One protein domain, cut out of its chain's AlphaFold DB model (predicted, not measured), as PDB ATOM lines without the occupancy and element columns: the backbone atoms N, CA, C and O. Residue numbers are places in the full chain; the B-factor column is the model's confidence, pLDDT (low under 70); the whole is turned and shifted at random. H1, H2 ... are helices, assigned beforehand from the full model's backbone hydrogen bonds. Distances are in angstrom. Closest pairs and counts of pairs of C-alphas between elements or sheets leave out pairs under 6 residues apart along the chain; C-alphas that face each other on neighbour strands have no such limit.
ATOM      1  N   ALA A 262     -15.970   0.540  22.135       91.00
ATOM      2  CA  ALA A 262     -15.139  -0.066  21.095       91.00
ATOM      3  C   ALA A 262     -15.338   0.606  19.723       91.00
ATOM      4  O   ALA A 262     -14.361   0.866  19.020       91.00
ATOM      5  N   LEU A 263     -16.571   0.985  19.373       93.12
ATOM      6  CA  LEU A 263     -16.844   1.776  18.170       93.12
ATOM      7  C   LEU A 263     -16.162   3.150  18.225       93.12
ATOM      8  O   LEU A 263     -15.561   3.578  17.242       93.12
ATOM      9  N   GLY A 264     -16.212   3.827  19.376       92.69
ATOM     10  CA  GLY A 264     -15.483   5.078  19.599       92.69
ATOM     11  C   GLY A 264     -13.979   4.917  19.357       92.69
ATOM     12  O   GLY A 264     -13.390   5.698  18.615       92.69
ATOM     13  N   ALA A 265     -13.370   3.853  19.888       90.44
ATOM     14  CA  ALA A 265     -11.958   3.544  19.652       90.44
ATOM     15  C   ALA A 265     -11.638   3.268  18.167       90.44
ATOM     16  O   ALA A 265     -10.593   3.697  17.670       90.44
ATOM     17  N   ALA A 266     -12.543   2.603  17.438       89.88
ATOM     18  CA  ALA A 266     -12.403   2.387  15.998       89.88
ATOM     19  C   ALA A 266     -12.434   3.714  15.219       89.88
ATOM     20  O   ALA A 266     -11.575   3.940  14.367       89.88
ATOM     21  N   LYS A 267     -13.372   4.612  15.553       92.38
ATOM     22  CA  LYS A 267     -13.485   5.950  14.948       92.38
ATOM     23  C   LYS A 267     -12.244   6.802  15.203       92.38
ATOM     24  O   LYS A 267     -11.730   7.414  14.272       92.38
ATOM     25  N   GLU A 268     -11.734   6.818  16.432       90.12
ATOM     26  CA  GLU A 268     -10.508   7.559  16.756       90.12
ATOM     27  C   GLU A 268      -9.288   6.995  16.023       90.12
ATOM     28  O   GLU A 268      -8.485   7.753  15.484       90.12
ATOM     29  N   THR A 269      -9.177   5.668  15.917       87.81
ATOM     30  CA  THR A 269      -8.096   5.041  15.141       87.81
ATOM     31  C   THR A 269      -8.183   5.430  13.663       87.81
ATOM     32  O   THR A 269      -7.168   5.784  13.071       87.81
ATOM     33  N   LEU A 270      -9.389   5.433  13.084       88.88
ATOM     34  CA  LEU A 270      -9.606   5.798  11.683       88.88
ATOM     35  C   LEU A 270      -9.196   7.251  11.385       88.88
ATOM     36  O   LEU A 270      -8.513   7.493  10.393       88.88
ATOM     37  N   LYS A 271      -9.539   8.203  12.264       86.38
ATOM     38  CA  LYS A 271      -9.182   9.627  12.107       86.38
ATOM     39  C   LYS A 271      -7.673   9.865  12.016       86.38
ATOM     40  O   LYS A 271      -7.237  10.742  11.279       86.38
ATOM     41  N   VAL A 272      -6.883   9.108  12.779       81.38
ATOM     42  CA  VAL A 272      -5.422   9.281  12.859       81.38
ATOM     43  C   VAL A 272      -4.703   8.681  11.645       81.38
ATOM     44  O   VAL A 272      -3.602   9.111  11.312       81.38
ATOM     45  N   MET A 273      -5.293   7.684  10.983       74.19
ATOM     46  CA  MET A 273      -4.606   6.907   9.946       74.19
ATOM     47  C   MET A 273      -4.519   7.592   8.579       74.19
ATOM     48  O   MET A 273      -3.561   7.330   7.854       74.19
ATOM     49  N   GLY A 274      -5.487   8.438   8.218       58.72
ATOM     50  CA  GLY A 274      -5.634   8.919   6.839       58.72
ATOM     51  C   GLY A 274      -5.961   7.785   5.847       58.72
ATOM     52  O   GLY A 274      -5.641   6.617   6.063       58.72
ATOM     53  N   ASP A 275      -6.629   8.114   4.743       57.03
ATOM     54  CA  ASP A 275      -7.424   7.175   3.923       57.03
ATOM     55  C   ASP A 275      -6.665   6.045   3.183       57.03
ATOM     56  O   ASP A 275      -7.281   5.253   2.472       57.03
ATOM     57  N   ALA A 276      -5.344   5.915   3.320       59.09
ATOM     58  CA  ALA A 276      -4.530   5.165   2.358       59.09
ATOM     59  C   ALA A 276      -4.483   3.625   2.531       59.09
ATOM     60  O   ALA A 276      -3.967   2.952   1.642       59.09
ATOM     61  N   ALA A 277      -5.006   3.037   3.619       73.75
ATOM     62  CA  ALA A 277      -4.860   1.588   3.890       73.75
ATOM     63  C   ALA A 277      -6.152   0.830   4.264       73.75
ATOM     64  O   ALA A 277      -6.124  -0.393   4.411       73.75
ATOM     65  N   ILE A 278      -7.284   1.522   4.423       87.12
ATOM     66  CA  ILE A 278      -8.550   0.923   4.878       87.12
ATOM     67  C   ILE A 278      -9.578   0.993   3.743       87.12
ATOM     68  O   ILE A 278      -9.786   2.077   3.204       87.12
ATOM     69  N   PRO A 279     -10.262  -0.104   3.370       90.81
ATOM     70  CA  PRO A 279     -11.280  -0.051   2.324       90.81
ATOM     71  C   PRO A 279     -12.428   0.908   2.661       90.81
ATOM     72  O   PRO A 279     -12.911   0.921   3.794       90.81
ATOM     73  N   LEU A 280     -12.928   1.651   1.667       90.12
ATOM     74  CA  LEU A 280     -13.982   2.663   1.850       90.12
ATOM     75  C   LEU A 280     -15.242   2.125   2.545       90.12
ATOM     76  O   LEU A 280     -15.817   2.822   3.373       90.12
ATOM     77  N   TYR A 281     -15.649   0.883   2.267       92.00
ATOM     78  CA  TYR A 281     -16.816   0.278   2.924       92.00
ATOM     79  C   TYR A 281     -16.599   0.065   4.433       92.00
ATOM     80  O   TYR A 281     -17.526   0.240   5.218       92.00
ATOM     81  N   VAL A 282     -15.365  -0.234   4.860       93.06
ATOM     82  CA  VAL A 282     -15.000  -0.342   6.283       93.06
ATOM     83  C   VAL A 282     -15.028   1.037   6.930       93.06
ATOM     84  O   VAL A 282     -15.591   1.201   8.009       93.06
ATOM     85  N   GLN A 283     -14.456   2.040   6.259       91.94
ATOM     86  CA  GLN A 283     -14.456   3.417   6.754       91.94
ATOM     87  C   GLN A 283     -15.883   3.944   6.928       91.94
ATOM     88  O   GLN A 283     -16.218   4.504   7.973       91.94
ATOM     89  N   ALA A 284     -16.736   3.724   5.923       91.56
ATOM     90  CA  ALA A 284     -18.141   4.100   5.952       91.56
ATOM     91  C   ALA A 284     -18.859   3.443   7.136       91.56
ATOM     92  O   ALA A 284     -19.483   4.157   7.916       91.56
ATOM     93  N   ALA A 285     -18.698   2.128   7.322       93.69
ATOM     94  CA  ALA A 285     -19.351   1.381   8.395       93.69
ATOM     95  C   ALA A 285     -18.883   1.796   9.803       93.69
ATOM     96  O   ALA A 285     -19.695   1.939  10.719       93.69
ATOM     97  N   VAL A 286     -17.583   2.056   9.980       93.25
ATOM     98  CA  VAL A 286     -17.030   2.579  11.240       93.25
ATOM     99  C   VAL A 286     -17.577   3.979  11.531       93.25
ATOM    100  O   VAL A 286     -18.011   4.244  12.651       93.25
ATOM    101  N   ASN A 287     -17.597   4.877  10.542       91.88
ATOM    102  CA  ASN A 287     -18.068   6.252  10.722       91.88
ATOM    103  C   ASN A 287     -19.573   6.325  11.013       91.88
ATOM    104  O   ASN A 287     -19.984   7.028  11.945       91.88
ATOM    105  N   SER A 288     -20.383   5.559  10.282       91.25
ATOM    106  CA  SER A 288     -21.831   5.459  10.490       91.25
ATOM    107  C   SER A 288     -22.202   4.664  11.747       91.25
ATOM    108  O   SER A 288     -23.308   4.817  12.254       91.25
ATOM    109  N   GLY A 289     -21.293   3.836  12.276       91.25
ATOM    110  CA  GLY A 289     -21.589   2.926  13.384       91.25
ATOM    111  C   GLY A 289     -22.525   1.781  12.997       91.25
ATOM    112  O   GLY A 289     -23.222   1.247  13.856       91.25
ATOM    113  N   THR A 290     -22.583   1.422  11.714       91.81
ATOM    114  CA  THR A 290     -23.456   0.355  11.210       91.81
ATOM    115  C   THR A 290     -22.741  -0.985  11.200       91.81
ATOM    116  O   THR A 290     -21.573  -1.048  10.833       91.81
ATOM    117  N   LEU A 291     -23.452  -2.071  11.510       90.56
ATOM    118  CA  LEU A 291     -22.939  -3.437  11.384       90.56
ATOM    119  C   LEU A 291     -22.997  -3.911   9.925       90.56
ATOM    120  O   LEU A 291     -23.907  -4.637   9.536       90.56
ATOM    121  N   ASP A 292     -22.020  -3.495   9.121       94.00
ATOM    122  CA  ASP A 292     -21.858  -3.991   7.750       94.00
ATOM    123  C   ASP A 292     -21.122  -5.341   7.733       94.00
ATOM    124  O   ASP A 292     -20.038  -5.479   8.313       94.00
ATOM    125  N   SER A 293     -21.700  -6.351   7.075       93.12
ATOM    126  CA  SER A 293     -21.161  -7.717   7.075       93.12
ATOM    127  C   SER A 293     -19.784  -7.808   6.421       93.12
ATOM    128  O   SER A 293     -18.911  -8.496   6.949       93.12
ATOM    129  N   SER A 294     -19.566  -7.084   5.321       94.69
ATOM    130  CA  SER A 294     -18.290  -7.079   4.601       94.69
ATOM    131  C   SER A 294     -17.206  -6.370   5.407       94.69
ATOM    132  O   SER A 294     -16.071  -6.841   5.475       94.69
ATOM    133  N   ALA A 295     -17.550  -5.281   6.099       95.12
ATOM    134  CA  ALA A 295     -16.642  -4.598   7.011       95.12
ATOM    135  C   ALA A 295     -16.252  -5.478   8.209       95.12
ATOM    136  O   ALA A 295     -15.088  -5.477   8.626       95.12
ATOM    137  N   VAL A 296     -17.203  -6.243   8.760       95.38
ATOM    138  CA  VAL A 296     -16.941  -7.179   9.867       95.38
ATOM    139  C   VAL A 296     -16.050  -8.324   9.402       95.38
ATOM    140  O   VAL A 296     -15.118  -8.691  10.119       95.38
ATOM    141  N   GLU A 297     -16.297  -8.873   8.216       94.69
ATOM    142  CA  GLU A 297     -15.477  -9.934   7.631       94.69
ATOM    143  C   GLU A 297     -14.044  -9.460   7.381       94.69
ATOM    144  O   GLU A 297     -13.102 -10.075   7.886       94.69
ATOM    145  N   TRP A 298     -13.874  -8.326   6.696       94.75
ATOM    146  CA  TRP A 298     -12.559  -7.732   6.461       94.75
ATOM    147  C   TRP A 298     -11.803  -7.505   7.772       94.75
ATOM    148  O   TRP A 298     -10.652  -7.922   7.910       94.75
ATOM    149  N   SER A 299     -12.469  -6.914   8.768       94.69
ATOM    150  CA  SER A 299     -11.869  -6.645  10.077       94.69
ATOM    151  C   SER A 299     -11.502  -7.942  10.802       94.69
ATOM    152  O   SER A 299     -10.430  -8.054  11.391       94.69
ATOM    153  N   THR A 300     -12.345  -8.970  10.712       94.06
ATOM    154  CA  THR A 300     -12.065 -10.284  11.305       94.06
ATOM    155  C   THR A 300     -10.828 -10.921  10.670       94.06
ATOM    156  O   THR A 300      -9.925 -11.352  11.386       94.06
ATOM    157  N   LEU A 301     -10.741 -10.942   9.338       92.56
ATOM    158  CA  LEU A 301      -9.597 -11.506   8.619       92.56
ATOM    159  C   LEU A 301      -8.315 -10.708   8.864       92.56
ATOM    160  O   LEU A 301      -7.254 -11.300   9.081       92.56
ATOM    161  N   ARG A 302      -8.403  -9.372   8.890       92.25
ATOM    162  CA  ARG A 302      -7.250  -8.514   9.175       92.25
ATOM    163  C   ARG A 302      -6.718  -8.748  10.584       92.25
ATOM    164  O   ARG A 302      -5.507  -8.874  10.763       92.25
ATOM    165  N   LEU A 303      -7.615  -8.871  11.559       91.88
ATOM    166  CA  LEU A 303      -7.265  -9.179  12.940       91.88
ATOM    167  C   LEU A 303      -6.625 -10.566  13.073       91.88
ATOM    168  O   LEU A 303      -5.583 -10.682  13.708       91.88
ATOM    169  N   ILE A 304      -7.186 -11.601  12.440       90.75
ATOM    170  CA  ILE A 304      -6.600 -12.954  12.439       90.75
ATOM    171  C   ILE A 304      -5.201 -12.943  11.812       90.75
ATOM    172  O   ILE A 304      -4.277 -13.540  12.362       90.75
ATOM    173  N   SER A 305      -5.025 -12.247  10.686       89.12
ATOM    174  CA  SER A 305      -3.722 -12.103  10.028       89.12
ATOM    175  C   SER A 305      -2.685 -11.471  10.960       89.12
ATOM    176  O   SER A 305      -1.575 -11.987  11.080       89.12
ATOM    177  N   ALA A 306      -3.055 -10.406  11.670       88.38
ATOM    178  CA  ALA A 306      -2.165  -9.752  12.618       88.38
ATOM    179  C   ALA A 306      -1.931 -10.589  13.898       88.38
ATOM    180  O   ALA A 306      -0.814 -10.608  14.408       88.38
ATOM    181  N   LEU A 307      -2.916 -11.374  14.362       89.25
ATOM    182  CA  LEU A 307      -2.743 -12.341  15.461       89.25
ATOM    183  C   LEU A 307      -1.752 -13.450  15.111       89.25
ATOM    184  O   LEU A 307      -0.917 -13.800  15.940       89.25
ATOM    185  N   ARG A 308      -1.796 -13.978  13.885       87.69
ATOM    186  CA  ARG A 308      -0.832 -14.987  13.415       87.69
ATOM    187  C   ARG A 308       0.602 -14.457  13.367       87.69
ATOM    188  O   ARG A 308       1.536 -15.217  13.595       87.69
ATOM    189  N   ALA A 309       0.777 -13.159  13.124       85.69
ATOM    190  CA  ALA A 309       2.082 -12.503  13.191       85.69
ATOM    191  C   ALA A 309       2.583 -12.287  14.638       85.69
ATOM    192  O   ALA A 309       3.750 -11.953  14.833       85.69
ATOM    193  N   ALA A 310       1.733 -12.503  15.653       83.94
ATOM    194  CA  ALA A 310       2.051 -12.372  17.076       83.94
ATOM    195  C   ALA A 310       1.625 -13.628  17.877       83.94
ATOM    196  O   ALA A 310       0.653 -13.583  18.642       83.94
ATOM    197  N   PRO A 311       2.355 -14.758  17.758       79.75
ATOM    198  CA  PRO A 311       1.948 -16.051  18.326       79.75
ATOM    199  C   PRO A 311       1.744 -16.043  19.849       79.75
ATOM    200  O   PRO A 311       0.854 -16.713  20.369       79.75
ATOM    201  N   THR A 312       2.534 -15.240  20.565       80.00
ATOM    202  CA  THR A 312       2.450 -15.052  22.023       80.00
ATOM    203  C   THR A 312       1.138 -14.398  22.464       80.00
ATOM    204  O   THR A 312       0.641 -14.700  23.545       80.00
ATOM    205  N   VAL A 313       0.551 -13.536  21.626       83.06
ATOM    206  CA  VAL A 313      -0.738 -12.872  21.883       83.06
ATOM    207  C   VAL A 313      -1.902 -13.736  21.408       83.06
ATOM    208  O   VAL A 313      -2.950 -13.749  22.044       83.06
ATOM    209  N   CYS A 314      -1.720 -14.484  20.318       83.94
ATOM    210  CA  CYS A 314      -2.745 -15.348  19.734       83.94
ATOM    211  C   CYS A 314      -3.333 -16.353  20.746       83.94
ATOM    212  O   CYS A 314      -4.558 -16.448  20.885       83.94
ATOM    213  N   ALA A 315      -2.475 -17.048  21.503       80.62
ATOM    214  CA  ALA A 315      -2.893 -18.103  22.431       80.62
ATOM    215  C   ALA A 315      -3.833 -17.613  23.551       80.62
ATOM    216  O   ALA A 315      -4.709 -18.360  23.976       80.62
ATOM    217  N   ASN A 316      -3.683 -16.358  23.987       84.19
ATOM    218  CA  ASN A 316      -4.444 -15.752  25.087       84.19
ATOM    219  C   ASN A 316      -4.994 -14.372  24.694       84.19
ATOM    220  O   ASN A 316      -4.919 -13.410  25.463       84.19
ATOM    221  N   PHE A 317      -5.500 -14.251  23.466       87.75
ATOM    222  CA  PHE A 317      -5.972 -12.972  22.946       87.75
ATOM    223  C   PHE A 317      -7.145 -12.426  23.766       87.75
ATOM    224  O   PHE A 317      -8.122 -13.118  24.052       87.75
ATOM    225  N   SER A 318      -7.073 -11.133  24.075       88.38
ATOM    226  CA  SER A 318      -8.196 -10.352  24.580       88.38
ATOM    227  C   SER A 318      -8.226  -9.007  23.864       88.38
ATOM    228  O   SER A 318      -7.185  -8.450  23.524       88.38
ATOM    229  N   PHE A 319      -9.405  -8.418  23.665       86.88
ATOM    230  CA  PHE A 319      -9.484  -7.099  23.025       86.88
ATOM    231  C   PHE A 319      -8.746  -6.003  23.817       86.88
ATOM    232  O   PHE A 319      -8.291  -5.024  23.230       86.88
ATOM    233  N   GLY A 320      -8.550  -6.192  25.128       80.88
ATOM    234  CA  GLY A 320      -7.740  -5.302  25.962       80.88
ATOM    235  C   GLY A 320      -6.241  -5.320  25.636       80.88
ATOM    236  O   GLY A 320      -5.575  -4.306  25.828       80.88
ATOM    237  N   SER A 321      -5.699  -6.414  25.082       76.44
ATOM    238  CA  SER A 321      -4.262  -6.530  24.769       76.44
ATOM    239  C   SER A 321      -3.841  -5.803  23.485       76.44
ATOM    240  O   SER A 321      -2.656  -5.731  23.157       76.44
ATOM    241  N   VAL A 322      -4.803  -5.268  22.732       76.19
ATOM    242  CA  VAL A 322      -4.571  -4.583  21.450       76.19
ATOM    243  C   VAL A 322      -3.795  -3.274  21.648       76.19
ATOM    244  O   VAL A 322      -2.962  -2.916  20.816       76.19
ATOM    245  N   GLY A 323      -4.025  -2.574  22.763       68.62
ATOM    246  CA  GLY A 323      -3.350  -1.309  23.072       68.62
ATOM    247  C   GLY A 323      -1.896  -1.461  23.529       68.62
ATOM    248  O   GLY A 323      -1.114  -0.529  23.380       68.62
ATOM    249  N   THR A 324      -1.513  -2.624  24.059       71.25
ATOM    250  CA  THR A 324      -0.220  -2.825  24.741       71.25
ATOM    251  C   THR A 324       0.889  -3.368  23.844       71.25
ATOM    252  O   THR A 324       2.059  -3.181  24.150       71.25
ATOM    253  N   TYR A 325       0.552  -4.041  22.743       69.38
ATOM    254  CA  TYR A 325       1.523  -4.816  21.954       69.38
ATOM    255  C   TYR A 325       2.009  -4.091  20.679       69.38
ATOM    256  O   TYR A 325       2.600  -4.708  19.800       69.38
ATOM    257  N   GLY A 326       1.737  -2.787  20.541       73.44
ATOM    258  CA  GLY A 326       2.223  -1.992  19.401       73.44
ATOM    259  C   GLY A 326       1.618  -2.383  18.046       73.44
ATOM    260  O   GLY A 326       2.293  -2.310  17.023       73.44
ATOM    261  N   TRP A 327       0.355  -2.819  18.027       83.62
ATOM    262  CA  TRP A 327      -0.326  -3.273  16.811       83.62
ATOM    263  C   TRP A 327      -0.387  -2.178  15.731       83.62
ATOM    264  O   TRP A 327      -0.639  -1.005  16.057       83.62
ATOM    265  N   PRO A 328      -0.244  -2.548  14.441       84.69
ATOM    266  CA  PRO A 328      -0.433  -1.599  13.356       84.69
ATOM    267  C   PRO A 328      -1.868  -1.063  13.390       84.69
ATOM    268  O   PRO A 328      -2.796  -1.704  13.895       84.69
ATOM    269  N   ALA A 329      -2.039   0.174  12.935       85.94
ATOM    270  CA  ALA A 329      -3.262   0.927  13.181       85.94
ATOM    271  C   ALA A 329      -4.501   0.291  12.518       85.94
ATOM    272  O   ALA A 329      -5.580   0.291  13.107       85.94
ATOM    273  N   ASP A 330      -4.334  -0.364  11.372       88.00
ATOM    274  CA  ASP A 330      -5.387  -1.130  10.704       88.00
ATOM    275  C   ASP A 330      -5.840  -2.351  11.509       88.00
ATOM    276  O   ASP A 330      -7.031  -2.641  11.583       88.00
ATOM    277  N   ALA A 331      -4.914  -3.041  12.171       89.75
ATOM    278  CA  ALA A 331      -5.243  -4.159  13.037       89.75
ATOM    279  C   ALA A 331      -5.875  -3.694  14.364       89.75
ATOM    280  O   ALA A 331      -6.761  -4.370  14.887       89.75
ATOM    281  N   ARG A 332      -5.503  -2.509  14.875       90.06
ATOM    282  CA  ARG A 332      -6.188  -1.866  16.017       90.06
ATOM    283  C   ARG A 332      -7.619  -1.451  15.673       90.06
ATOM    284  O   ARG A 332      -8.530  -1.684  16.472       90.06
ATOM    285  N   LEU A 333      -7.824  -0.886  14.482       92.19
ATOM    286  CA  LEU A 333      -9.148  -0.561  13.953       92.19
ATOM    287  C   LEU A 333      -9.987  -1.828  13.795       92.19
ATOM    288  O   LEU A 333     -11.099  -1.894  14.313       92.19
ATOM    289  N   ALA A 334      -9.422  -2.854  13.157       92.81
ATOM    290  CA  ALA A 334     -10.069  -4.140  12.957       92.81
ATOM    291  C   ALA A 334     -10.478  -4.791  14.288       92.81
ATOM    292  O   ALA A 334     -11.614  -5.232  14.436       92.81
ATOM    293  N   ALA A 335      -9.595  -4.785  15.291       92.81
ATOM    294  CA  ALA A 335      -9.910  -5.291  16.623       92.81
ATOM    295  C   ALA A 335     -11.049  -4.521  17.297       92.81
ATOM    296  O   ALA A 335     -11.963  -5.131  17.850       92.81
ATOM    297  N   SER A 336     -11.017  -3.191  17.225       93.19
ATOM    298  CA  SER A 336     -12.030  -2.328  17.842       93.19
ATOM    299  C   SER A 336     -13.397  -2.494  17.172       93.19
ATOM    300  O   SER A 336     -14.413  -2.604  17.854       93.19
ATOM    301  N   TYR A 337     -13.424  -2.596  15.841       94.31
ATOM    302  CA  TYR A 337     -14.655  -2.794  15.080       94.31
ATOM    303  C   TYR A 337     -15.231  -4.211  15.244       94.31
ATOM    304  O   TYR A 337     -16.440  -4.369  15.400       94.31
ATOM    305  N   VAL A 338     -14.385  -5.249  15.309       94.38
ATOM    306  CA  VAL A 338     -14.833  -6.616  15.640       94.38
ATOM    307  C   VAL A 338     -15.380  -6.683  17.066       94.38
ATOM    308  O   VAL A 338     -16.408  -7.325  17.277       94.38
ATOM    309  N   ASN A 339     -14.754  -6.003  18.033       93.75
ATOM    310  CA  ASN A 339     -15.268  -5.960  19.402       93.75
ATOM    311  C   ASN A 339     -16.623  -5.240  19.477       93.75
ATOM    312  O   ASN A 339     -17.545  -5.735  20.110       93.75
ATOM    313  N   PHE A 340     -16.786  -4.124  18.759       93.81
ATOM    314  CA  PHE A 340     -18.089  -3.472  18.603       93.81
ATOM    315  C   PHE A 340     -19.148  -4.425  18.027       93.81
ATOM    316  O   PHE A 340     -20.261  -4.503  18.545       93.81
ATOM    317  N   ALA A 341     -18.797  -5.170  16.976       92.81
ATOM    318  CA  ALA A 341     -19.743  -6.006  16.249       92.81
ATOM    319  C   ALA A 341     -20.102  -7.324  16.947       92.81
ATOM    320  O   ALA A 341     -21.195  -7.851  16.743       92.81
ATOM    321  N   ARG A 342     -19.177  -7.906  17.717       90.44
ATOM    322  CA  ARG A 342     -19.304  -9.276  18.246       90.44
ATOM    323  C   ARG A 342     -19.115  -9.386  19.764       90.44
ATOM    324  O   ARG A 342     -19.394 -10.453  20.312       90.44
ATOM    325  N   GLY A 343     -18.675  -8.319  20.431       88.56
ATOM    326  CA  GLY A 343     -18.383  -8.287  21.865       88.56
ATOM    327  C   GLY A 343     -17.193  -9.161  22.282       88.56
ATOM    328  O   GLY A 343     -16.626  -9.920  21.486       88.56
ATOM    329  N   ASP A 344     -16.834  -9.116  23.569       84.06
ATOM    330  CA  ASP A 344     -15.615  -9.783  24.056       84.06
ATOM    331  C   ASP A 344     -15.666 -11.308  23.979       84.06
ATOM    332  O   ASP A 344     -14.623 -11.953  23.875       84.06
ATOM    333  N   SER A 345     -16.863 -11.905  23.989       84.12
ATOM    334  CA  SER A 345     -17.036 -13.357  23.852       84.12
ATOM    335  C   SER A 345     -16.402 -13.905  22.569       84.12
ATOM    336  O   SER A 345     -15.997 -15.071  22.519       84.12
ATOM    337  N   TYR A 346     -16.259 -13.059  21.543       89.56
ATOM    338  CA  TYR A 346     -15.648 -13.419  20.269       89.56
ATOM    339  C   TYR A 346     -14.119 -13.587  20.341       89.56
ATOM    340  O   TYR A 346     -13.534 -14.218  19.458       89.56
ATOM    341  N   ALA A 347     -13.459 -13.113  21.407       87.69
ATOM    342  CA  ALA A 347     -12.013 -13.272  21.594       87.69
ATOM    343  C   ALA A 347     -11.584 -14.752  21.588       87.69
ATOM    344  O   ALA A 347     -10.613 -15.111  20.928       87.69
ATOM    345  N   SER A 348     -12.373 -15.635  22.210       85.75
ATOM    346  CA  SER A 348     -12.117 -17.088  22.229       85.75
ATOM    347  C   SER A 348     -12.182 -17.747  20.842       85.75
ATOM    348  O   SER A 348     -11.539 -18.769  20.583       85.75
ATOM    349  N   ILE A 349     -12.981 -17.188  19.930       87.38
ATOM    350  CA  ILE A 349     -13.086 -17.654  18.544       87.38
ATOM    351  C   ILE A 349     -11.849 -17.200  17.769       87.38
ATOM    352  O   ILE A 349     -11.246 -18.007  17.065       87.38
ATOM    353  N   LEU A 350     -11.423 -15.951  17.967       87.31
ATOM    354  CA  LEU A 350     -10.217 -15.395  17.354       87.31
ATOM    355  C   LEU A 350      -8.945 -16.130  17.798       87.31
ATOM    356  O   LEU A 350      -8.145 -16.496  16.939       87.31
ATOM    357  N   SER A 351      -8.797 -16.435  19.093       85.19
ATOM    358  CA  SER A 351      -7.680 -17.241  19.618       85.19
ATOM    359  C   SER A 351      -7.581 -18.618  18.961       85.19
ATOM    360  O   SER A 351      -6.496 -19.084  18.626       85.19
ATOM    361  N   ARG A 352      -8.719 -19.281  18.724       84.25
ATOM    362  CA  ARG A 352      -8.735 -20.578  18.030       84.25
ATOM    363  C   ARG A 352      -8.437 -20.446  16.540       84.25
ATOM    364  O   ARG A 352      -7.787 -21.318  15.972       84.25
ATOM    365  N   ALA A 353      -8.925 -19.383  15.904       80.69
ATOM    366  CA  ALA A 353      -8.734 -19.147  14.479       80.69
ATOM    367  C   ALA A 353      -7.286 -18.773  14.128       80.69
ATOM    368  O   ALA A 353      -6.826 -19.112  13.041       80.69
ATOM    369  N   CYS A 354      -6.560 -18.109  15.032       76.12
ATOM    370  CA  CYS A 354      -5.161 -17.749  14.804       76.12
ATOM    371  C   CYS A 354      -4.177 -18.907  15.048       76.12
ATOM    372  O   CYS A 354      -3.090 -18.883  14.483       76.12
ATOM    373  N   GLY A 355      -4.547 -19.922  15.841       67.88
ATOM    374  CA  GLY A 355      -3.723 -21.120  16.070       67.88
ATOM    375  C   GLY A 355      -3.777 -22.173  14.952       67.88
ATOM    376  O   GLY A 355      -3.087 -23.185  15.044       67.88
ATOM    377  N   ARG A 356      -4.609 -21.955  13.927       60.94
ATOM    378  CA  ARG A 356      -4.690 -22.749  12.691       60.94
ATOM    379  C   ARG A 356      -4.024 -22.008  11.546       60.94
ATOM    380  O   ARG A 356      -3.542 -22.678  10.617       60.94
TER     381      ARG A 356
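What this domain is: This is residues 262 to 356 of the 356 residues of an uncharacterized protein of Sorangiineae bacterium NIC37A_2 (UniProt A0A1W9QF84). A compact helical body is built round H6, which runs through the middle: H1 lies beside it, running back the opposite way, and the longest helix, H3, crosses it on another side. H2 packs across the first part of H3 and on H1 at one end of the longest axis, while H7 slants to the last part of H3 and the short H4 sits at the other end; the short H5 packs on H6. The printed part has 95 residues with seven named helices, H1 to H7 in order, and no named strand, so the class is all helix. It is compact, with a radius of gyration of the C-alphas of 12.1 A, and spans 32 by 23 by 19 A.

Where its parts are: H1, residues 262 to 273, begins with C-alpha 262 at (-15.139, -0.066, 21.095) and is 16.8 A long from first to last C-alpha. H2, residues 280 to 288, is 12.0 A long. H3, residues 293 to 308, is 22.5 A long and begins with C-alpha 293 at (-21.161, -7.717, 7.075). H4, residues 311 to 314, and H5, residues 319 to 322, have four residues each and measure 4.9 A and 5.7 A. H6, residues 329 to 342, is 19.7 A long. H7, residues 344 to 354, is 16.1 A long and ends with C-alpha 354 at (-5.161, -17.749, 14.804).

How they stand to each other: H3 is the hub, touching four other helices. It touches H6 at a steep tilt of 57 degrees, opposite ways, with the closest C-alphas, of Ser 299 and Ala 334, 4.2 A apart. With residues 294 to 299 alone it touches H2, about perpendicular at 74 degrees; the closest C-alphas are those of Val 282 and Ala 295, at 4.6 A. With residues 304 to 308 alone it touches H7, at a steep tilt of 58 degrees, the same way; the closest C-alphas, of Arg 308 and Cys 354, are 5.3 A apart. With residues 307 to 308 alone it only just touches H4, with 3 pairs of C-alphas within 8 A, and only at the corner; the closest C-alphas, of Leu 307 and Cys 314, are 5.2 A apart. H4 and H7 also only just touch, with 3 pairs within 8 A; the closest C-alphas are those of Cys 314 and Ser 351, at 5.3 A. H1 touches H6 at a shallow tilt of 21 degrees, opposite ways, with the C-alphas of Ala 266 and Leu 333 closest at 4.8 A. H1 touches H2 at a steep tilt of 51 degrees, opposite ways, with the C-alphas of Lys 267 and Val 286 closest at 6.1 A. H5 touches H6, with the C-alphas of Val 322 and Arg 332 closest at 6.3 A. H1 and H3 are apart. Every O i to N i+4 pair is within hydrogen-bond range in H1, H2, H3 and H6, and 5 of 7 are in H7; H4 and H5 are too short for such a pair, and their one O i to N i+3 pair is within range in H4 but not in H5.

The domain as a whole: The C-alphas farthest apart, of Ser 288 and Thr 312, are 33.8 A apart. The printed part has no cut and ends at Arg 356, the chain's last residue. No link is long. The mean pLDDT of the printed part is 86.3; it is under 70 at residues 274 to 276, 323, 325 and 355 to 356.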